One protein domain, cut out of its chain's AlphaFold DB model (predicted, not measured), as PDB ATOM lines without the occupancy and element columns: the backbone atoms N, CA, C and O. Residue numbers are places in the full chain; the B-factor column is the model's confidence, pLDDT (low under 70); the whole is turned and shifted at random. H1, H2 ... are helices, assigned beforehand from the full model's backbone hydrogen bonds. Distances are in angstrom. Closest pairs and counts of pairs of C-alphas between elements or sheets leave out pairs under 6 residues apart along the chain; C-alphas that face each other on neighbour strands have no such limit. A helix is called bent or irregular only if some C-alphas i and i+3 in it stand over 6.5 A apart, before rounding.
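What this domain is: This is residues 2 to 107 of the 317 residues of the protein "Hypothetical protein" of Rotaria socialis (UniProt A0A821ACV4). The long helix H4 stands in the middle of a six-helix body: the hairpin of H1 and H2 packs on one side of it, while H3 and H6 run beside it on the other side and H5 lies beyond, next to H3. H3, H4, H5 and H6 make an up-and-down bundle, each running against the one before. The printed part has 106 residues with six named helices, H1 to H6, and no named strand: the class is all helix. It is compact, with a radius of gyration of the C-alphas of 13.2 A, and spans 37 by 35 by 22 A.

How they stand to each other: H4, residues 53 to 70, is the hub, touching four helices. Its residues 58 to 66 alone touch H2, residues 17 to 30, at a steep tilt of 54 degrees; the closest C-alphas, Ile 21 and Ser 62, are 5.3 A apart. H1, residues 3 to 13, forms a hairpin with H2, closest at C-alphas 8 and 20, 5.4 A, and touches H4 with residues 54 to 55 of H4 alone, closest at C-alphas 9 and 55, 6.8 A. H3, residues 34 to 47, forms a hairpin with H4 through residues 55 to 63 of H4 alone, a shallow tilt of 10 degrees, closest at C-alphas 42 and 56, 6.6 A. H6, residues 94 to 103, touches residues 57 to 64 of H4 alone, closest at C-alphas 99 and 60, 7.1 A. H5, residues 81 to 91, touches residues 43 to 47 of H3 alone, closest at C-alphas 91 and 46, 5.4 A. Every O i to N i+4 pair is within hydrogen-bond range in H1 to H5, against 4 of 6 in H6.

Where its parts are: H1 begins at C-alpha 3 (-52.794, 94.465, -24.259). H4 measures 25.7 A, H2 20.3 A and H3 20.1 A. H6 is irregular, C-alphas 95 and 98 being 7.2 A apart, and ends at C-alpha 103 (-41.658, 84.331, -6.140).

The domain as a whole: The C-alphas farthest apart, Leu 14 and Ser 107, are 37.7 A apart. The printed part has no cut and no long link. Residues 49 and 70 to 74 are under pLDDT 70.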
ATOM      1  N   SER A   2     -48.848  96.812 -22.556       73.25
ATOM      2  CA  SER A   2     -49.256  95.537 -23.165       73.25
ATOM      3  C   SER A   2     -50.786  95.429 -23.190       73.25
ATOM      4  O   SER A   2     -51.458  95.999 -22.329       73.25
ATOM      5  N   SER A   3     -51.344  94.704 -24.165       81.56
ATOM      6  CA  SER A   3     -52.794  94.465 -24.259       81.56
ATOM      7  C   SER A   3     -53.369  93.899 -22.956       81.56
ATOM      8  O   SER A   3     -54.455  94.295 -22.546       81.56
ATOM      9  N   LEU A   4     -52.598  93.056 -22.258       85.75
ATOM     10  CA  LEU A   4     -52.950  92.507 -20.952       85.75
ATOM     11  C   LEU A   4     -53.140  93.594 -19.885       85.75
ATOM     12  O   LEU A   4     -54.156  93.588 -19.197       85.75
ATOM     13  N   LEU A   5     -52.188  94.523 -19.734       84.62
ATOM     14  CA  LEU A   5     -52.262  95.559 -18.695       84.62
ATOM     15  C   LEU A   5     -53.472  96.478 -18.894       84.62
ATOM     16  O   LEU A   5     -54.124  96.838 -17.915       84.62
ATOM     17  N   SER A   6     -53.803  96.807 -20.145       83.38
ATOM     18  CA  SER A   6     -55.000  97.586 -20.474       83.38
ATOM     19  C   SER A   6     -56.277  96.838 -20.076       83.38
ATOM     20  O   SER A   6     -57.110  97.391 -19.361       83.38
ATOM     21  N   SER A   7     -56.395  95.555 -20.442       84.25
ATOM     22  CA  SER A   7     -57.557  94.728 -20.084       84.25
ATOM     23  C   SER A   7     -57.690  94.504 -18.576       84.25
ATOM     24  O   SER A   7     -58.797  94.539 -18.043       84.25
ATOM     25  N   LEU A   8     -56.577  94.313 -17.859       87.25
ATOM     26  CA  LEU A   8     -56.588  94.213 -16.397       87.25
ATOM     27  C   LEU A   8     -57.035  95.527 -15.755       87.25
ATOM     28  O   LEU A   8     -57.831  95.508 -14.819       87.25
ATOM     29  N   SER A   9     -56.561  96.665 -16.269       85.19
ATOM     30  CA  SER A   9     -56.954  97.981 -15.765       85.19
ATOM     31  C   SER A   9     -58.453  98.213 -15.929       85.19
ATOM     32  O   SER A   9     -59.108  98.638 -14.982       85.19
ATOM     33  N   GLU A  10     -59.012  97.891 -17.096       85.56
ATOM     34  CA  GLU A  10     -60.452  97.998 -17.357       85.56
ATOM     35  C   GLU A  10     -61.275  97.125 -16.400       85.56
ATOM     36  O   GLU A  10     -62.231  97.609 -15.794       85.56
ATOM     37  N   LYS A  11     -60.880  95.863 -16.189       85.62
ATOM     38  CA  LYS A  11     -61.607  94.958 -15.283       85.62
ATOM     39  C   LYS A  11     -61.548  95.384 -13.820       85.62
ATOM     40  O   LYS A  11     -62.561  95.307 -13.127       85.62
ATOM     41  N   LEU A  12     -60.398  95.872 -13.360       85.50
ATOM     42  CA  LEU A  12     -60.256  96.406 -12.003       85.50
ATOM     43  C   LEU A  12     -61.070  97.694 -11.811       85.50
ATOM     44  O   LEU A  12     -61.618  97.913 -10.732       85.50
ATOM     45  N   HIS A  13     -61.205  98.531 -12.846       84.12
ATOM     46  CA  HIS A  13     -62.087  99.705 -12.799       84.12
ATOM     47  C   HIS A  13     -63.567  99.336 -12.693       84.12
ATOM     48  O   HIS A  13     -64.329 100.057 -12.054       84.12
ATOM     49  N   LEU A  14     -63.967  98.215 -13.290       82.75
ATOM     50  CA  LEU A  14     -65.329  97.690 -13.207       82.75
ATOM     51  C   LEU A  14     -65.595  96.889 -11.919       82.75
ATOM     52  O   LEU A  14     -66.681  96.337 -11.781       82.75
ATOM     53  N   HIS A  15     -64.644  96.840 -10.975       80.88
ATOM     54  CA  HIS A  15     -64.710  96.041  -9.742       80.88
ATOM     55  C   HIS A  15     -64.856  94.524  -9.967       80.88
ATOM     56  O   HIS A  15     -65.300  93.792  -9.082       80.88
ATOM     57  N   ASN A  16     -64.420  94.028 -11.128       85.69
ATOM     58  CA  ASN A  16     -64.438  92.607 -11.470       85.69
ATOM     59  C   ASN A  16     -63.100  91.938 -11.109       85.69
ATOM     60  O   ASN A  16     -62.404  91.398 -11.973       85.69
ATOM     61  N   ASP A  17     -62.728  91.976  -9.827       85.88
ATOM     62  CA  ASP A  17     -61.412  91.519  -9.350       85.88
ATOM     63  C   ASP A  17     -61.140  90.040  -9.674       85.88
ATOM     64  O   ASP A  17     -60.040  89.686 -10.097       85.88
ATOM     65  N   GLN A  18     -62.149  89.174  -9.536       86.50
ATOM     66  CA  GLN A  18     -62.021  87.745  -9.850       86.50
ATOM     67  C   GLN A  18     -61.734  87.505 -11.333       86.50
ATOM     68  O   GLN A  18     -60.836  86.742 -11.677       86.50
ATOM     69  N   GLU A  19     -62.437  88.205 -12.219       87.38
ATOM     70  CA  GLU A  19     -62.209  88.060 -13.652       87.38
ATOM     71  C   GLU A  19     -60.847  88.621 -14.085       87.38
ATOM     72  O   GLU A  19     -60.249  88.124 -15.040       87.38
ATOM     73  N   ALA A  20     -60.361  89.676 -13.422       87.81
ATOM     74  CA  ALA A  20     -59.021  90.204 -13.661       87.81
ATOM     75  C   ALA A  20     -57.951  89.171 -13.271       87.81
ATOM     76  O   ALA A  20     -57.005  88.944 -14.026       87.81
ATOM     77  N   ILE A  21     -58.143  88.495 -12.136       88.50
ATOM     78  CA  ILE A  21     -57.263  87.418 -11.675       88.50
ATOM     79  C   ILE A  21     -57.261  86.247 -12.664       88.50
ATOM     80  O   ILE A  21     -56.197  85.795 -13.084       88.50
ATOM     81  N   GLU A  22     -58.433  85.781 -13.099       89.25
ATOM     82  CA  GLU A  22     -58.539  84.685 -14.070       89.25
ATOM     83  C   GLU A  22     -57.867  85.022 -15.405       89.25
ATOM     84  O   GLU A  22     -57.174  84.180 -15.982       89.25
ATOM     85  N   LEU A  23     -58.008  86.262 -15.887       91.06
ATOM     86  CA  LEU A  23     -57.309  86.721 -17.087       91.06
ATOM     87  C   LEU A  23     -55.786  86.659 -16.930       91.06
ATOM     88  O   LEU A  23     -55.100  86.183 -17.838       91.06
ATOM     89  N   ALA A  24     -55.256  87.113 -15.794       90.69
ATOM     90  CA  ALA A  24     -53.823  87.062 -15.521       90.69
ATOM     91  C   ALA A  24     -53.317  85.611 -15.404       90.69
ATOM     92  O   ALA A  24     -52.297  85.268 -15.998       90.69
ATOM     93  N   ILE A  25     -54.056  84.730 -14.722       90.19
ATOM     94  CA  ILE A  25     -53.720  83.298 -14.622       90.19
ATOM     95  C   ILE A  25     -53.711  82.639 -16.007       90.19
ATOM     96  O   ILE A  25     -52.783  81.899 -16.337       90.19
ATOM     97  N   ASN A  26     -54.710  82.924 -16.846       89.62
ATOM     98  CA  ASN A  26     -54.772  82.407 -18.212       89.62
ATOM     99  C   ASN A  26     -53.592  82.891 -19.062       89.62
ATOM    100  O   ASN A  26     -53.042  82.115 -19.844       89.62
ATOM    101  N   HIS A  27     -53.158  84.139 -18.879       90.38
ATOM    102  CA  HIS A  27     -51.946  84.641 -19.519       90.38
ATOM    103  C   HIS A  27     -50.706  83.846 -19.085       90.38
ATOM    104  O   HIS A  27     -49.981  83.344 -19.943       90.38
ATOM    105  N   PHE A  28     -50.504  83.634 -17.781       89.88
ATOM    106  CA  PHE A  28     -49.364  82.858 -17.277       89.88
ATOM    107  C   PHE A  28     -49.406  81.377 -17.680       89.88
ATOM    108  O   PHE A  28     -48.360  80.766 -17.880       89.88
ATOM    109  N   ASN A  29     -50.594  80.791 -17.857       87.25
ATOM    110  CA  ASN A  29     -50.743  79.430 -18.378       87.25
ATOM    111  C   ASN A  29     -50.309  79.286 -19.840       87.25
ATOM    112  O   ASN A  29     -49.797  78.229 -20.209       87.25
ATOM    113  N   ASN A  30     -50.516  80.330 -20.645       87.56
ATOM    114  CA  ASN A  30     -50.193  80.342 -22.071       87.56
ATOM    115  C   ASN A  30     -48.787  80.889 -22.365       87.56
ATOM    116  O   ASN A  30     -48.299  80.744 -23.484       87.56
ATOM    117  N   SER A  31     -48.141  81.521 -21.384       86.62
ATOM    118  CA  SER A  31     -46.791  82.060 -21.527       86.62
ATOM    119  C   SER A  31     -45.721  80.966 -21.523       86.62
ATOM    120  O   SER A  31     -45.769  80.010 -20.746       86.62
ATOM    121  N   HIS A  32     -44.698  81.150 -22.359       83.62
ATOM    122  CA  HIS A  32     -43.491  80.323 -22.350       83.62
ATOM    123  C   HIS A  32     -42.520  80.690 -21.216       83.62
ATOM    124  O   HIS A  32     -41.719  79.848 -20.812       83.62
ATOM    125  N   GLN A  33     -42.566  81.928 -20.709       87.12
ATOM    126  CA  GLN A  33     -41.652  82.449 -19.684       87.12
ATOM    127  C   GLN A  33     -42.404  83.309 -18.650       87.12
ATOM    128  O   GLN A  33     -42.139  84.502 -18.513       87.12
ATOM    129  N   PRO A  34     -43.309  82.710 -17.858       89.06
ATOM    130  CA  PRO A  34     -44.227  83.454 -16.990       89.06
ATOM    131  C   PRO A  34     -43.512  84.317 -15.933       89.06
ATOM    132  O   PRO A  34     -44.002  85.386 -15.579       89.06
ATOM    133  N   TYR A  35     -42.338  83.892 -15.448       90.44
ATOM    134  CA  TYR A  35     -41.513  84.689 -14.529       90.44
ATOM    135  C   TYR A  35     -40.956  85.964 -15.178       90.44
ATOM    136  O   TYR A  35     -40.935  87.005 -14.523       90.44
ATOM    137  N   ASN A  36     -40.525  85.890 -16.443       90.19
ATOM    138  CA  ASN A  36     -40.021  87.055 -17.173       90.19
ATOM    139  C   ASN A  36     -41.163  88.025 -17.464       90.19
ATOM    140  O   ASN A  36     -41.019  89.212 -17.191       90.19
ATOM    141  N   ASP A  37     -42.322  87.515 -17.886       90.62
ATOM    142  CA  ASP A  37     -43.507  88.344 -18.118       90.62
ATOM    143  C   ASP A  37     -43.916  89.096 -16.846       90.62
ATOM    144  O   ASP A  37     -44.119  90.310 -16.871       90.62
ATOM    145  N   LEU A  38     -43.989  88.396 -15.702       92.69
ATOM    146  CA  LEU A  38     -44.273  89.043 -14.421       92.69
ATOM    147  C   LEU A  38     -43.237  90.131 -14.119       92.69
ATOM    148  O   LEU A  38     -43.615  91.242 -13.748       92.69
ATOM    149  N   PHE A  39     -41.947  89.821 -14.260       92.00
ATOM    150  CA  PHE A  39     -40.870  90.764 -13.975       92.00
ATOM    151  C   PHE A  39     -40.964  92.022 -14.850       92.00
ATOM    152  O   PHE A  39     -40.914  93.135 -14.324       92.00
ATOM    153  N   GLU A  40     -41.178  91.864 -16.157       90.44
ATOM    154  CA  GLU A  40     -41.338  92.974 -17.100       90.44
ATOM    155  C   GLU A  40     -42.553  93.844 -16.765       90.44
ATOM    156  O   GLU A  40     -42.452  95.074 -16.755       90.44
ATOM    157  N   TYR A  41     -43.694  93.237 -16.420       91.81
ATOM    158  CA  TYR A  41     -44.868  93.999 -15.995       91.81
ATOM    159  C   TYR A  41     -44.626  94.752 -14.689       91.81
ATOM    160  O   TYR A  41     -45.021  95.913 -14.577       91.81
ATOM    161  N   LEU A  42     -43.959  94.139 -13.708       91.94
ATOM    162  CA  LEU A  42     -43.612  94.816 -12.459       91.94
ATOM    163  C   LEU A  42     -42.653  95.985 -12.695       91.94
ATOM    164  O   LEU A  42     -42.842  97.041 -12.086       91.94
ATOM    165  N   LEU A  43     -41.675  95.831 -13.590       89.94
ATOM    166  CA  LEU A  43     -40.760  96.901 -13.983       89.94
ATOM    167  C   LEU A  43     -41.533  98.072 -14.611       89.94
ATOM    168  O   LEU A  43     -41.468  99.191 -14.104       89.94
ATOM    169  N   LEU A  44     -42.352  97.792 -15.630       89.81
ATOM    170  CA  LEU A  44     -43.185  98.781 -16.325       89.81
ATOM    171  C   LEU A  44     -44.126  99.531 -15.376       89.81
ATOM    172  O   LEU A  44     -44.236 100.759 -15.426       89.81
ATOM    173  N   LEU A  45     -44.822  98.801 -14.502       88.88
ATOM    174  CA  LEU A  45     -45.791  99.395 -13.582       88.88
ATOM    175  C   LEU A  45     -45.121 100.216 -12.482       88.88
ATOM    176  O   LEU A  45     -45.727 101.184 -12.020       88.88
ATOM    177  N   SER A  46     -43.905  99.843 -12.078       85.69
ATOM    178  CA  SER A  46     -43.145 100.561 -11.050       85.69
ATOM    179  C   SER A  46     -42.411 101.792 -11.597       85.69
ATOM    180  O   SER A  46     -42.057 102.673 -10.820       85.69
ATOM    181  N   GLU A  47     -42.187 101.876 -12.912       83.19
ATOM    182  CA  GLU A  47     -41.595 103.049 -13.573       83.19
ATOM    183  C   GLU A  47     -42.614 104.143 -13.898       83.19
ATOM    184  O   GLU A  47     -42.261 105.319 -13.995       83.19
ATOM    185  N   SER A  48     -43.887 103.785 -14.064       78.38
ATOM    186  CA  SER A  48     -44.906 104.770 -14.413       78.38
ATOM    187  C   SER A  48     -45.227 105.703 -13.234       78.38
ATOM    188  O   SER A  48     -45.321 105.266 -12.088       78.38
ATOM    189  N   HIS A  49     -45.512 106.975 -13.519       61.97
ATOM    190  CA  HIS A  49     -45.930 107.953 -12.504       61.97
ATOM    191  C   HIS A  49     -47.349 107.723 -11.945       61.97
ATOM    192  O   HIS A  49     -47.769 108.429 -11.027       61.97
ATOM    193  N   HIS A  50     -48.104 106.764 -12.488       71.44
ATOM    194  CA  HIS A  50     -49.456 106.445 -12.039       71.44
ATOM    195  C   HIS A  50     -49.444 105.442 -10.880       71.44
ATOM    196  O   HIS A  50     -48.607 104.542 -10.805       71.44
ATOM    197  N   ASN A  51     -50.403 105.584  -9.962       74.44
ATOM    198  CA  ASN A  51     -50.556 104.688  -8.820       74.44
ATOM    199  C   ASN A  51     -51.090 103.312  -9.263       74.44
ATOM    200  O   ASN A  51     -52.286 103.041  -9.187       74.44
ATOM    201  N   ASN A  52     -50.193 102.424  -9.690       86.56
ATOM    202  CA  ASN A  52     -50.532 101.090 -10.199       86.56
ATOM    203  C   ASN A  52     -50.666 100.022  -9.108       86.56
ATOM    204  O   ASN A  52     -50.552  98.827  -9.380       86.56
ATOM    205  N   MET A  53     -50.898 100.422  -7.859       87.69
ATOM    206  CA  MET A  53     -50.907  99.501  -6.723       87.69
ATOM    207  C   MET A  53     -51.908  98.354  -6.886       87.69
ATOM    208  O   MET A  53     -51.601  97.236  -6.489       87.69
ATOM    209  N   ASN A  54     -53.072  98.600  -7.487       88.69
ATOM    210  CA  ASN A  54     -54.079  97.556  -7.689       88.69
ATOM    211  C   ASN A  54     -53.658  96.563  -8.781       88.69
ATOM    212  O   ASN A  54     -53.837  95.362  -8.611       88.69
ATOM    213  N   LEU A  55     -53.029  97.050  -9.856       90.50
ATOM    214  CA  LEU A  55     -52.504  96.211 -10.935       90.50
ATOM    215  C   LEU A  55     -51.344  95.340 -10.457       90.50
ATOM    216  O   LEU A  55     -51.348  94.137 -10.698       90.50
ATOM    217  N   ILE A  56     -50.389  95.928  -9.729       91.75
ATOM    218  CA  ILE A  56     -49.266  95.185  -9.143       91.75
ATOM    219  C   ILE A  56     -49.791  94.107  -8.188       91.75
ATOM    220  O   ILE A  56     -49.366  92.959  -8.269       91.75
ATOM    221  N   ASN A  57     -50.756  94.458  -7.330       91.88
ATOM    222  CA  ASN A  57     -51.383  93.502  -6.417       91.88
ATOM    223  C   ASN A  57     -52.065  92.355  -7.172       91.88
ATOM    224  O   ASN A  57     -51.857  91.194  -6.838       91.88
ATOM    225  N   CYS A  58     -52.848  92.682  -8.204       92.19
ATOM    226  CA  CYS A  58     -53.540  91.698  -9.029       92.19
ATOM    227  C   CYS A  58     -52.547  90.741  -9.701       92.19
ATOM    228  O   CYS A  58     -52.714  89.529  -9.599       92.19
ATOM    229  N   LEU A  59     -51.477  91.256 -10.313       94.06
ATOM    230  CA  LEU A  59     -50.463  90.437 -10.980       94.06
ATOM    231  C   LEU A  59     -49.727  89.509 -10.012       94.06
ATOM    232  O   LEU A  59     -49.623  88.316 -10.286       94.06
ATOM    233  N   ILE A  60     -49.254  90.032  -8.876       93.12
ATOM    234  CA  ILE A  60     -48.546  89.236  -7.864       93.12
ATOM    235  C   ILE A  60     -49.461  88.142  -7.318       93.12
ATOM    236  O   ILE A  60     -49.085  86.972  -7.313       93.12
ATOM    237  N   HIS A  61     -50.683  88.497  -6.922       92.12
ATOM    238  CA  HIS A  61     -51.636  87.537  -6.374       92.12
ATOM    239  C   HIS A  61     -52.008  86.452  -7.393       92.12
ATOM    240  O   HIS A  61     -51.987  85.263  -7.075       92.12
ATOM    241  N   SER A  62     -52.278  86.847  -8.640       91.75
ATOM    242  CA  SER A  62     -52.579  85.915  -9.733       91.75
ATOM    243  C   SER A  62     -51.407  84.977 -10.012       91.75
ATOM    244  O   SER A  62     -51.610  83.787 -10.241       91.75
ATOM    245  N   PHE A  63     -50.174  85.481  -9.943       92.81
ATOM    246  CA  PHE A  63     -48.982  84.667 -10.143       92.81
ATOM    247  C   PHE A  63     -48.766  83.661  -9.009       92.81
ATOM    248  O   PHE A  63     -48.471  82.495  -9.268       92.81
ATOM    249  N   VAL A  64     -48.953  84.077  -7.752       90.56
ATOM    250  CA  VAL A  64     -48.884  83.172  -6.591       90.56
ATOM    251  C   VAL A  64     -49.932  82.067  -6.714       90.56
ATOM    252  O   VAL A  64     -49.614  80.891  -6.533       90.56
ATOM    253  N   GLN A  65     -51.166  82.412  -7.091       90.19
ATOM    254  CA  GLN A  65     -52.219  81.425  -7.333       90.19
ATOM    255  C   GLN A  65     -51.861  80.466  -8.469       90.19
ATOM    256  O   GLN A  65     -51.973  79.253  -8.298       90.19
ATOM    257  N   TRP A  66     -51.366  80.986  -9.591       90.56
ATOM    258  CA  TRP A  66     -50.908  80.180 -10.720       90.56
ATOM    259  C   TRP A  66     -49.773  79.214 -10.328       90.56
ATOM    260  O   TRP A  66     -49.814  78.028 -10.673       90.56
ATOM    261  N   LYS A  67     -48.788  79.679  -9.548       87.31
ATOM    262  CA  LYS A  67     -47.673  78.859  -9.042       87.31
ATOM    263  C   LYS A  67     -48.178  77.725  -8.143       87.31
ATOM    264  O   LYS A  67     -47.751  76.586  -8.307       87.31
ATOM    265  N   ASN A  68     -49.131  78.015  -7.256       85.75
ATOM    266  CA  ASN A  68     -49.699  77.034  -6.327       85.75
ATOM    267  C   ASN A  68     -50.622  76.013  -7.011       85.75
ATOM    268  O   ASN A  68     -50.612  74.839  -6.654       85.75
ATOM    269  N   GLN A  69     -51.416  76.437  -7.998       82.25
ATOM    270  CA  GLN A  69     -52.333  75.554  -8.729       82.25
ATOM    271  C   GLN A  69     -51.600  74.562  -9.628       82.25
ATOM    272  O   GLN A  69     -52.099  73.473  -9.900       82.25
ATOM    273  N   SER A  70     -50.441  74.958 -10.146       65.06
ATOM    274  CA  SER A  70     -49.844  74.244 -11.258       65.06
ATOM    275  C   SER A  70     -48.940  73.080 -10.847       65.06
ATOM    276  O   SER A  70     -48.691  72.230 -11.696       65.06
ATOM    277  N   ASN A  71     -48.440  72.986  -9.599       58.19
ATOM    278  CA  ASN A  71     -47.361  72.045  -9.213       58.19
ATOM    279  C   ASN A  71     -46.200  72.011 -10.241       58.19
ATOM    280  O   ASN A  71     -45.420  71.059 -10.297       58.19
ATOM    281  N   LYS A  72     -46.091  73.033 -11.101       62.12
ATOM    282  CA  LYS A  72     -45.148  73.065 -12.207       62.12
ATOM    283  C   LYS A  72     -43.828  73.530 -11.622       62.12
ATOM    284  O   LYS A  72     -43.690  74.676 -11.200       62.12
ATOM    285  N   THR A  73     -42.834  72.652 -11.637       59.78
ATOM    286  CA  THR A  73     -41.431  72.995 -11.394       59.78
ATOM    287  C   THR A  73     -40.889  73.776 -12.594       59.78
ATOM    288  O   THR A  73     -40.032  73.295 -13.331       59.78
ATOM    289  N   VAL A  74     -41.443  74.963 -12.858       69.69
ATOM    290  CA  VAL A  74     -40.862  75.895 -13.826       69.69
ATOM    291  C   VAL A  74     -39.623  76.480 -13.167       69.69
ATOM    292  O   VAL A  74     -39.724  77.128 -12.124       69.69
ATOM    293  N   ALA A  75     -38.455  76.209 -13.749       74.75
ATOM    294  CA  ALA A  75     -37.207  76.793 -13.289       74.75
ATOM    295  C   ALA A  75     -37.299  78.322 -13.361       74.75
ATOM    296  O   ALA A  75     -37.761  78.875 -14.361       74.75
ATOM    297  N   ILE A  76     -36.870  78.993 -12.293       79.50
ATOM    298  CA  ILE A  76     -36.782  80.451 -12.274       79.50
ATOM    299  C   ILE A  76     -35.693  80.836 -13.286       79.50
ATOM    300  O   ILE A  76     -34.570  80.332 -13.179       79.50
ATOM    301  N   PRO A  77     -36.005  81.663 -14.297       80.81
ATOM    302  CA  PRO A  77     -35.020  82.087 -15.278       80.81
ATOM    303  C   PRO A  77     -33.938  82.940 -14.613       80.81
ATOM    304  O   PRO A  77     -34.178  83.609 -13.607       80.81
ATOM    305  N   HIS A  78     -32.739  82.938 -15.194       81.56
ATOM    306  CA  HIS A  78     -31.699  83.867 -14.775       81.56
ATOM    307  C   HIS A  78     -32.061  85.270 -15.274       81.56
ATOM    308  O   HIS A  78     -31.945  85.567 -16.463       81.56
ATOM    309  N   ILE A  79     -32.559  86.100 -14.363       82.62
ATOM    310  CA  ILE A  79     -32.818  87.523 -14.588       82.62
ATOM    311  C   ILE A  79     -31.583  88.297 -14.121       82.62
ATOM    312  O   ILE A  79     -30.950  87.911 -13.137       82.62
ATOM    313  N   ASP A  80     -31.250  89.381 -14.822       85.50
ATOM    314  CA  ASP A  80     -30.142  90.270 -14.460       85.50
ATOM    315  C   ASP A  80     -30.272  90.740 -13.001       85.50
ATOM    316  O   ASP A  80     -31.246  91.397 -12.610       85.50
ATOM    317  N   GLU A  81     -29.266  90.404 -12.193       84.31
ATOM    318  CA  GLU A  81     -29.203  90.735 -10.771       84.31
ATOM    319  C   GLU A  81     -29.270  92.245 -10.529       84.31
ATOM    320  O   GLU A  81     -29.839  92.680  -9.525       84.31
ATOM    321  N   ASN A  82     -28.763  93.062 -11.457       86.00
ATOM    322  CA  ASN A  82     -28.831  94.517 -11.346       86.00
ATOM    323  C   ASN A  82     -30.267  95.023 -11.482       86.00
ATOM    324  O   ASN A  82     -30.667  95.933 -10.755       86.00
ATOM    325  N   LEU A  83     -31.059  94.419 -12.372       87.38
ATOM    326  CA  LEU A  83     -32.463  94.785 -12.559       87.38
ATOM    327  C   LEU A  83     -33.306  94.355 -11.358       87.38
ATOM    328  O   LEU A  83     -34.130  95.136 -10.882       87.38
ATOM    329  N   ILE A  84     -33.072  93.148 -10.827       86.69
ATOM    330  CA  ILE A  84     -33.708  92.688  -9.583       86.69
ATOM    331  C   ILE A  84     -33.371  93.646  -8.438       86.69
ATOM    332  O   ILE A  84     -34.260  94.090  -7.709       86.69
ATOM    333  N   SER A  85     -32.091  93.994  -8.305       86.31
ATOM    334  CA  SER A  85     -31.612  94.897  -7.263       86.31
ATOM    335  C   SER A  85     -32.248  96.277  -7.388       86.31
ATOM    336  O   SER A  85     -32.778  96.785  -6.408       86.31
ATOM    337  N   ASP A  86     -32.284  96.878  -8.579       87.88
ATOM    338  CA  ASP A  86     -32.914  98.186  -8.797       87.88
ATOM    339  C   ASP A  86     -34.422  98.156  -8.489       87.88
ATOM    340  O   ASP A  86     -34.957  99.052  -7.820       87.88
ATOM    341  N   LEU A  87     -35.104  97.076  -8.882       89.19
ATOM    342  CA  LEU A  87     -36.522  96.888  -8.605       89.19
ATOM    343  C   LEU A  87     -36.792  96.808  -7.092       89.19
ATOM    344  O   LEU A  87     -37.641  97.541  -6.580       89.19
ATOM    345  N   ILE A  88     -36.030  95.995  -6.354       87.12
ATOM    346  CA  ILE A  88     -36.146  95.848  -4.891       87.12
ATOM    347  C   ILE A  88     -35.747  97.123  -4.164       87.12
ATOM    348  O   ILE A  88     -36.408  97.539  -3.211       87.12
ATOM    349  N   LEU A  89     -34.650  97.747  -4.575       85.00
ATOM    350  CA  LEU A  89     -34.028  98.824  -3.820       85.00
ATOM    351  C   LEU A  89     -34.662 100.175  -4.103       85.00
ATOM    352  O   LEU A  89     -34.560 101.049  -3.246       85.00
ATOM    353  N   ARG A  90     -35.356 100.364  -5.234       84.44
ATOM    354  CA  ARG A  90     -35.858 101.693  -5.625       84.44
ATOM    355  C   ARG A  90     -37.310 101.720  -6.076       84.44
ATOM    356  O   ARG A  90     -38.034 102.626  -5.663       84.44
ATOM    357  N   LYS A  91     -37.751 100.749  -6.876       87.38
ATOM    358  CA  LYS A  91     -38.991 100.884  -7.661       87.38
ATOM    359  C   LYS A  91     -40.207 100.192  -7.037       87.38
ATOM    360  O   LYS A  91     -41.255 100.817  -6.891       87.38
ATOM    361  N   LEU A  92     -40.088  98.933  -6.613       90.19
ATOM    362  CA  LEU A  92     -41.246  98.145  -6.183       90.19
ATOM    363  C   LEU A  92     -41.806  98.650  -4.842       90.19
ATOM    364  O   LEU A  92     -41.048  98.878  -3.898       90.19
ATOM    365  N   PRO A  93     -43.120  98.827  -4.672       90.25
ATOM    366  CA  PRO A  93     -43.675  99.217  -3.380       90.25
ATOM    367  C   PRO A  93     -43.371  98.190  -2.276       90.25
ATOM    368  O   PRO A  93     -43.556  96.992  -2.466       90.25
ATOM    369  N   ILE A  94     -42.957  98.659  -1.089       90.81
ATOM    370  CA  ILE A  94     -42.463  97.805   0.016       90.81
ATOM    371  C   ILE A  94     -43.461  96.711   0.416       90.81
ATOM    372  O   ILE A  94     -43.061  95.607   0.776       90.81
ATOM    373  N   LYS A  95     -44.765  96.997   0.323       90.88
ATOM    374  CA  LYS A  95     -45.821  96.041   0.674       90.88
ATOM    375  C   LYS A  95     -45.796  94.753  -0.162       90.88
ATOM    376  O   LYS A  95     -46.285  93.749   0.325       90.88
ATOM    377  N   PHE A  96     -45.213  94.797  -1.361       92.06
ATOM    378  CA  PHE A  96     -45.124  93.673  -2.296       92.06
ATOM    379  C   PHE A  96     -43.770  92.962  -2.281       92.06
ATOM    380  O   PHE A  96     -43.592  91.962  -2.970       92.06
ATOM    381  N   LEU A  97     -42.789  93.484  -1.537       92.12
ATOM    382  CA  LEU A  97     -41.434  92.934  -1.559       92.12
ATOM    383  C   LEU A  97     -41.375  91.509  -1.018       92.12
ATOM    384  O   LEU A  97     -40.545  90.738  -1.483       92.12
ATOM    385  N   GLN A  98     -42.223  91.169  -0.047       92.19
ATOM    386  CA  GLN A  98     -42.246  89.828   0.524       92.19
ATOM    387  C   GLN A  98     -42.645  88.800  -0.540       92.19
ATOM    388  O   GLN A  98     -41.849  87.914  -0.845       92.19
ATOM    389  N   ASP A  99     -43.799  88.998  -1.181       91.88
ATOM    390  CA  ASP A  99     -44.275  88.121  -2.255       91.88
ATOM    391  C   ASP A  99     -43.264  88.060  -3.407       91.88
ATOM    392  O   ASP A  99     -42.976  86.993  -3.939       91.88
ATOM    393  N   PHE A 100     -42.666  89.199  -3.769       92.19
ATOM    394  CA  PHE A 100     -41.638  89.252  -4.805       92.19
ATOM    395  C   PHE A 100     -40.407  88.401  -4.450       92.19
ATOM    396  O   PHE A 100     -39.942  87.616  -5.278       92.19
ATOM    397  N   CYS A 101     -39.895  88.510  -3.221       91.69
ATOM    398  CA  CYS A 101     -38.756  87.707  -2.772       91.69
ATOM    399  C   CYS A 101     -39.089  86.208  -2.771       91.69
ATOM    400  O   CYS A 101     -38.253  85.404  -3.172       91.69
ATOM    401  N   GLU A 102     -40.308  85.828  -2.381       90.88
ATOM    402  CA  GLU A 102     -40.771  84.434  -2.388       90.88
ATOM    403  C   GLU A 102     -40.964  83.882  -3.812       90.88
ATOM    404  O   GLU A 102     -40.627  82.729  -4.104       90.88
ATOM    405  N   ILE A 103     -41.475  84.704  -4.734       91.00
ATOM    406  CA  ILE A 103     -41.658  84.331  -6.140       91.00
ATOM    407  C   ILE A 103     -40.306  84.049  -6.797       91.00
ATOM    408  O   ILE A 103     -40.141  82.977  -7.385       91.00
ATOM    409  N   PHE A 104     -39.348  84.970  -6.657       89.81
ATOM    410  CA  PHE A 104     -38.028  84.902  -7.294       89.81
ATOM    411  C   PHE A 104     -36.958  84.199  -6.444       89.81
ATOM    412  O   PHE A 104     -35.791  84.176  -6.825       89.81
ATOM    413  N   ASN A 105     -37.349  83.589  -5.319       89.12
ATOM    414  CA  ASN A 105     -36.475  82.845  -4.407       89.12
ATOM    415  C   ASN A 105     -35.239  83.642  -3.944       89.12
ATOM    416  O   ASN A 105     -34.110  83.149  -3.930       89.12
ATOM    417  N   ILE A 106     -35.460  84.903  -3.578       90.12
ATOM    418  CA  ILE A 106     -34.412  85.797  -3.091       90.12
ATOM    419  C   ILE A 106     -34.109  85.433  -1.644       90.12
ATOM    420  O   ILE A 106     -34.957  85.571  -0.762       90.12
ATOM    421  N   SER A 107     -32.886  84.967  -1.397       91.19
ATOM    422  CA  SER A 107     -32.466  84.595  -0.051       91.19
ATOM    423  C   SER A 107     -32.394  85.813   0.873       91.19
ATOM    424  O   SER A 107     -32.116  86.940   0.449       91.19
TER     425      SER A 107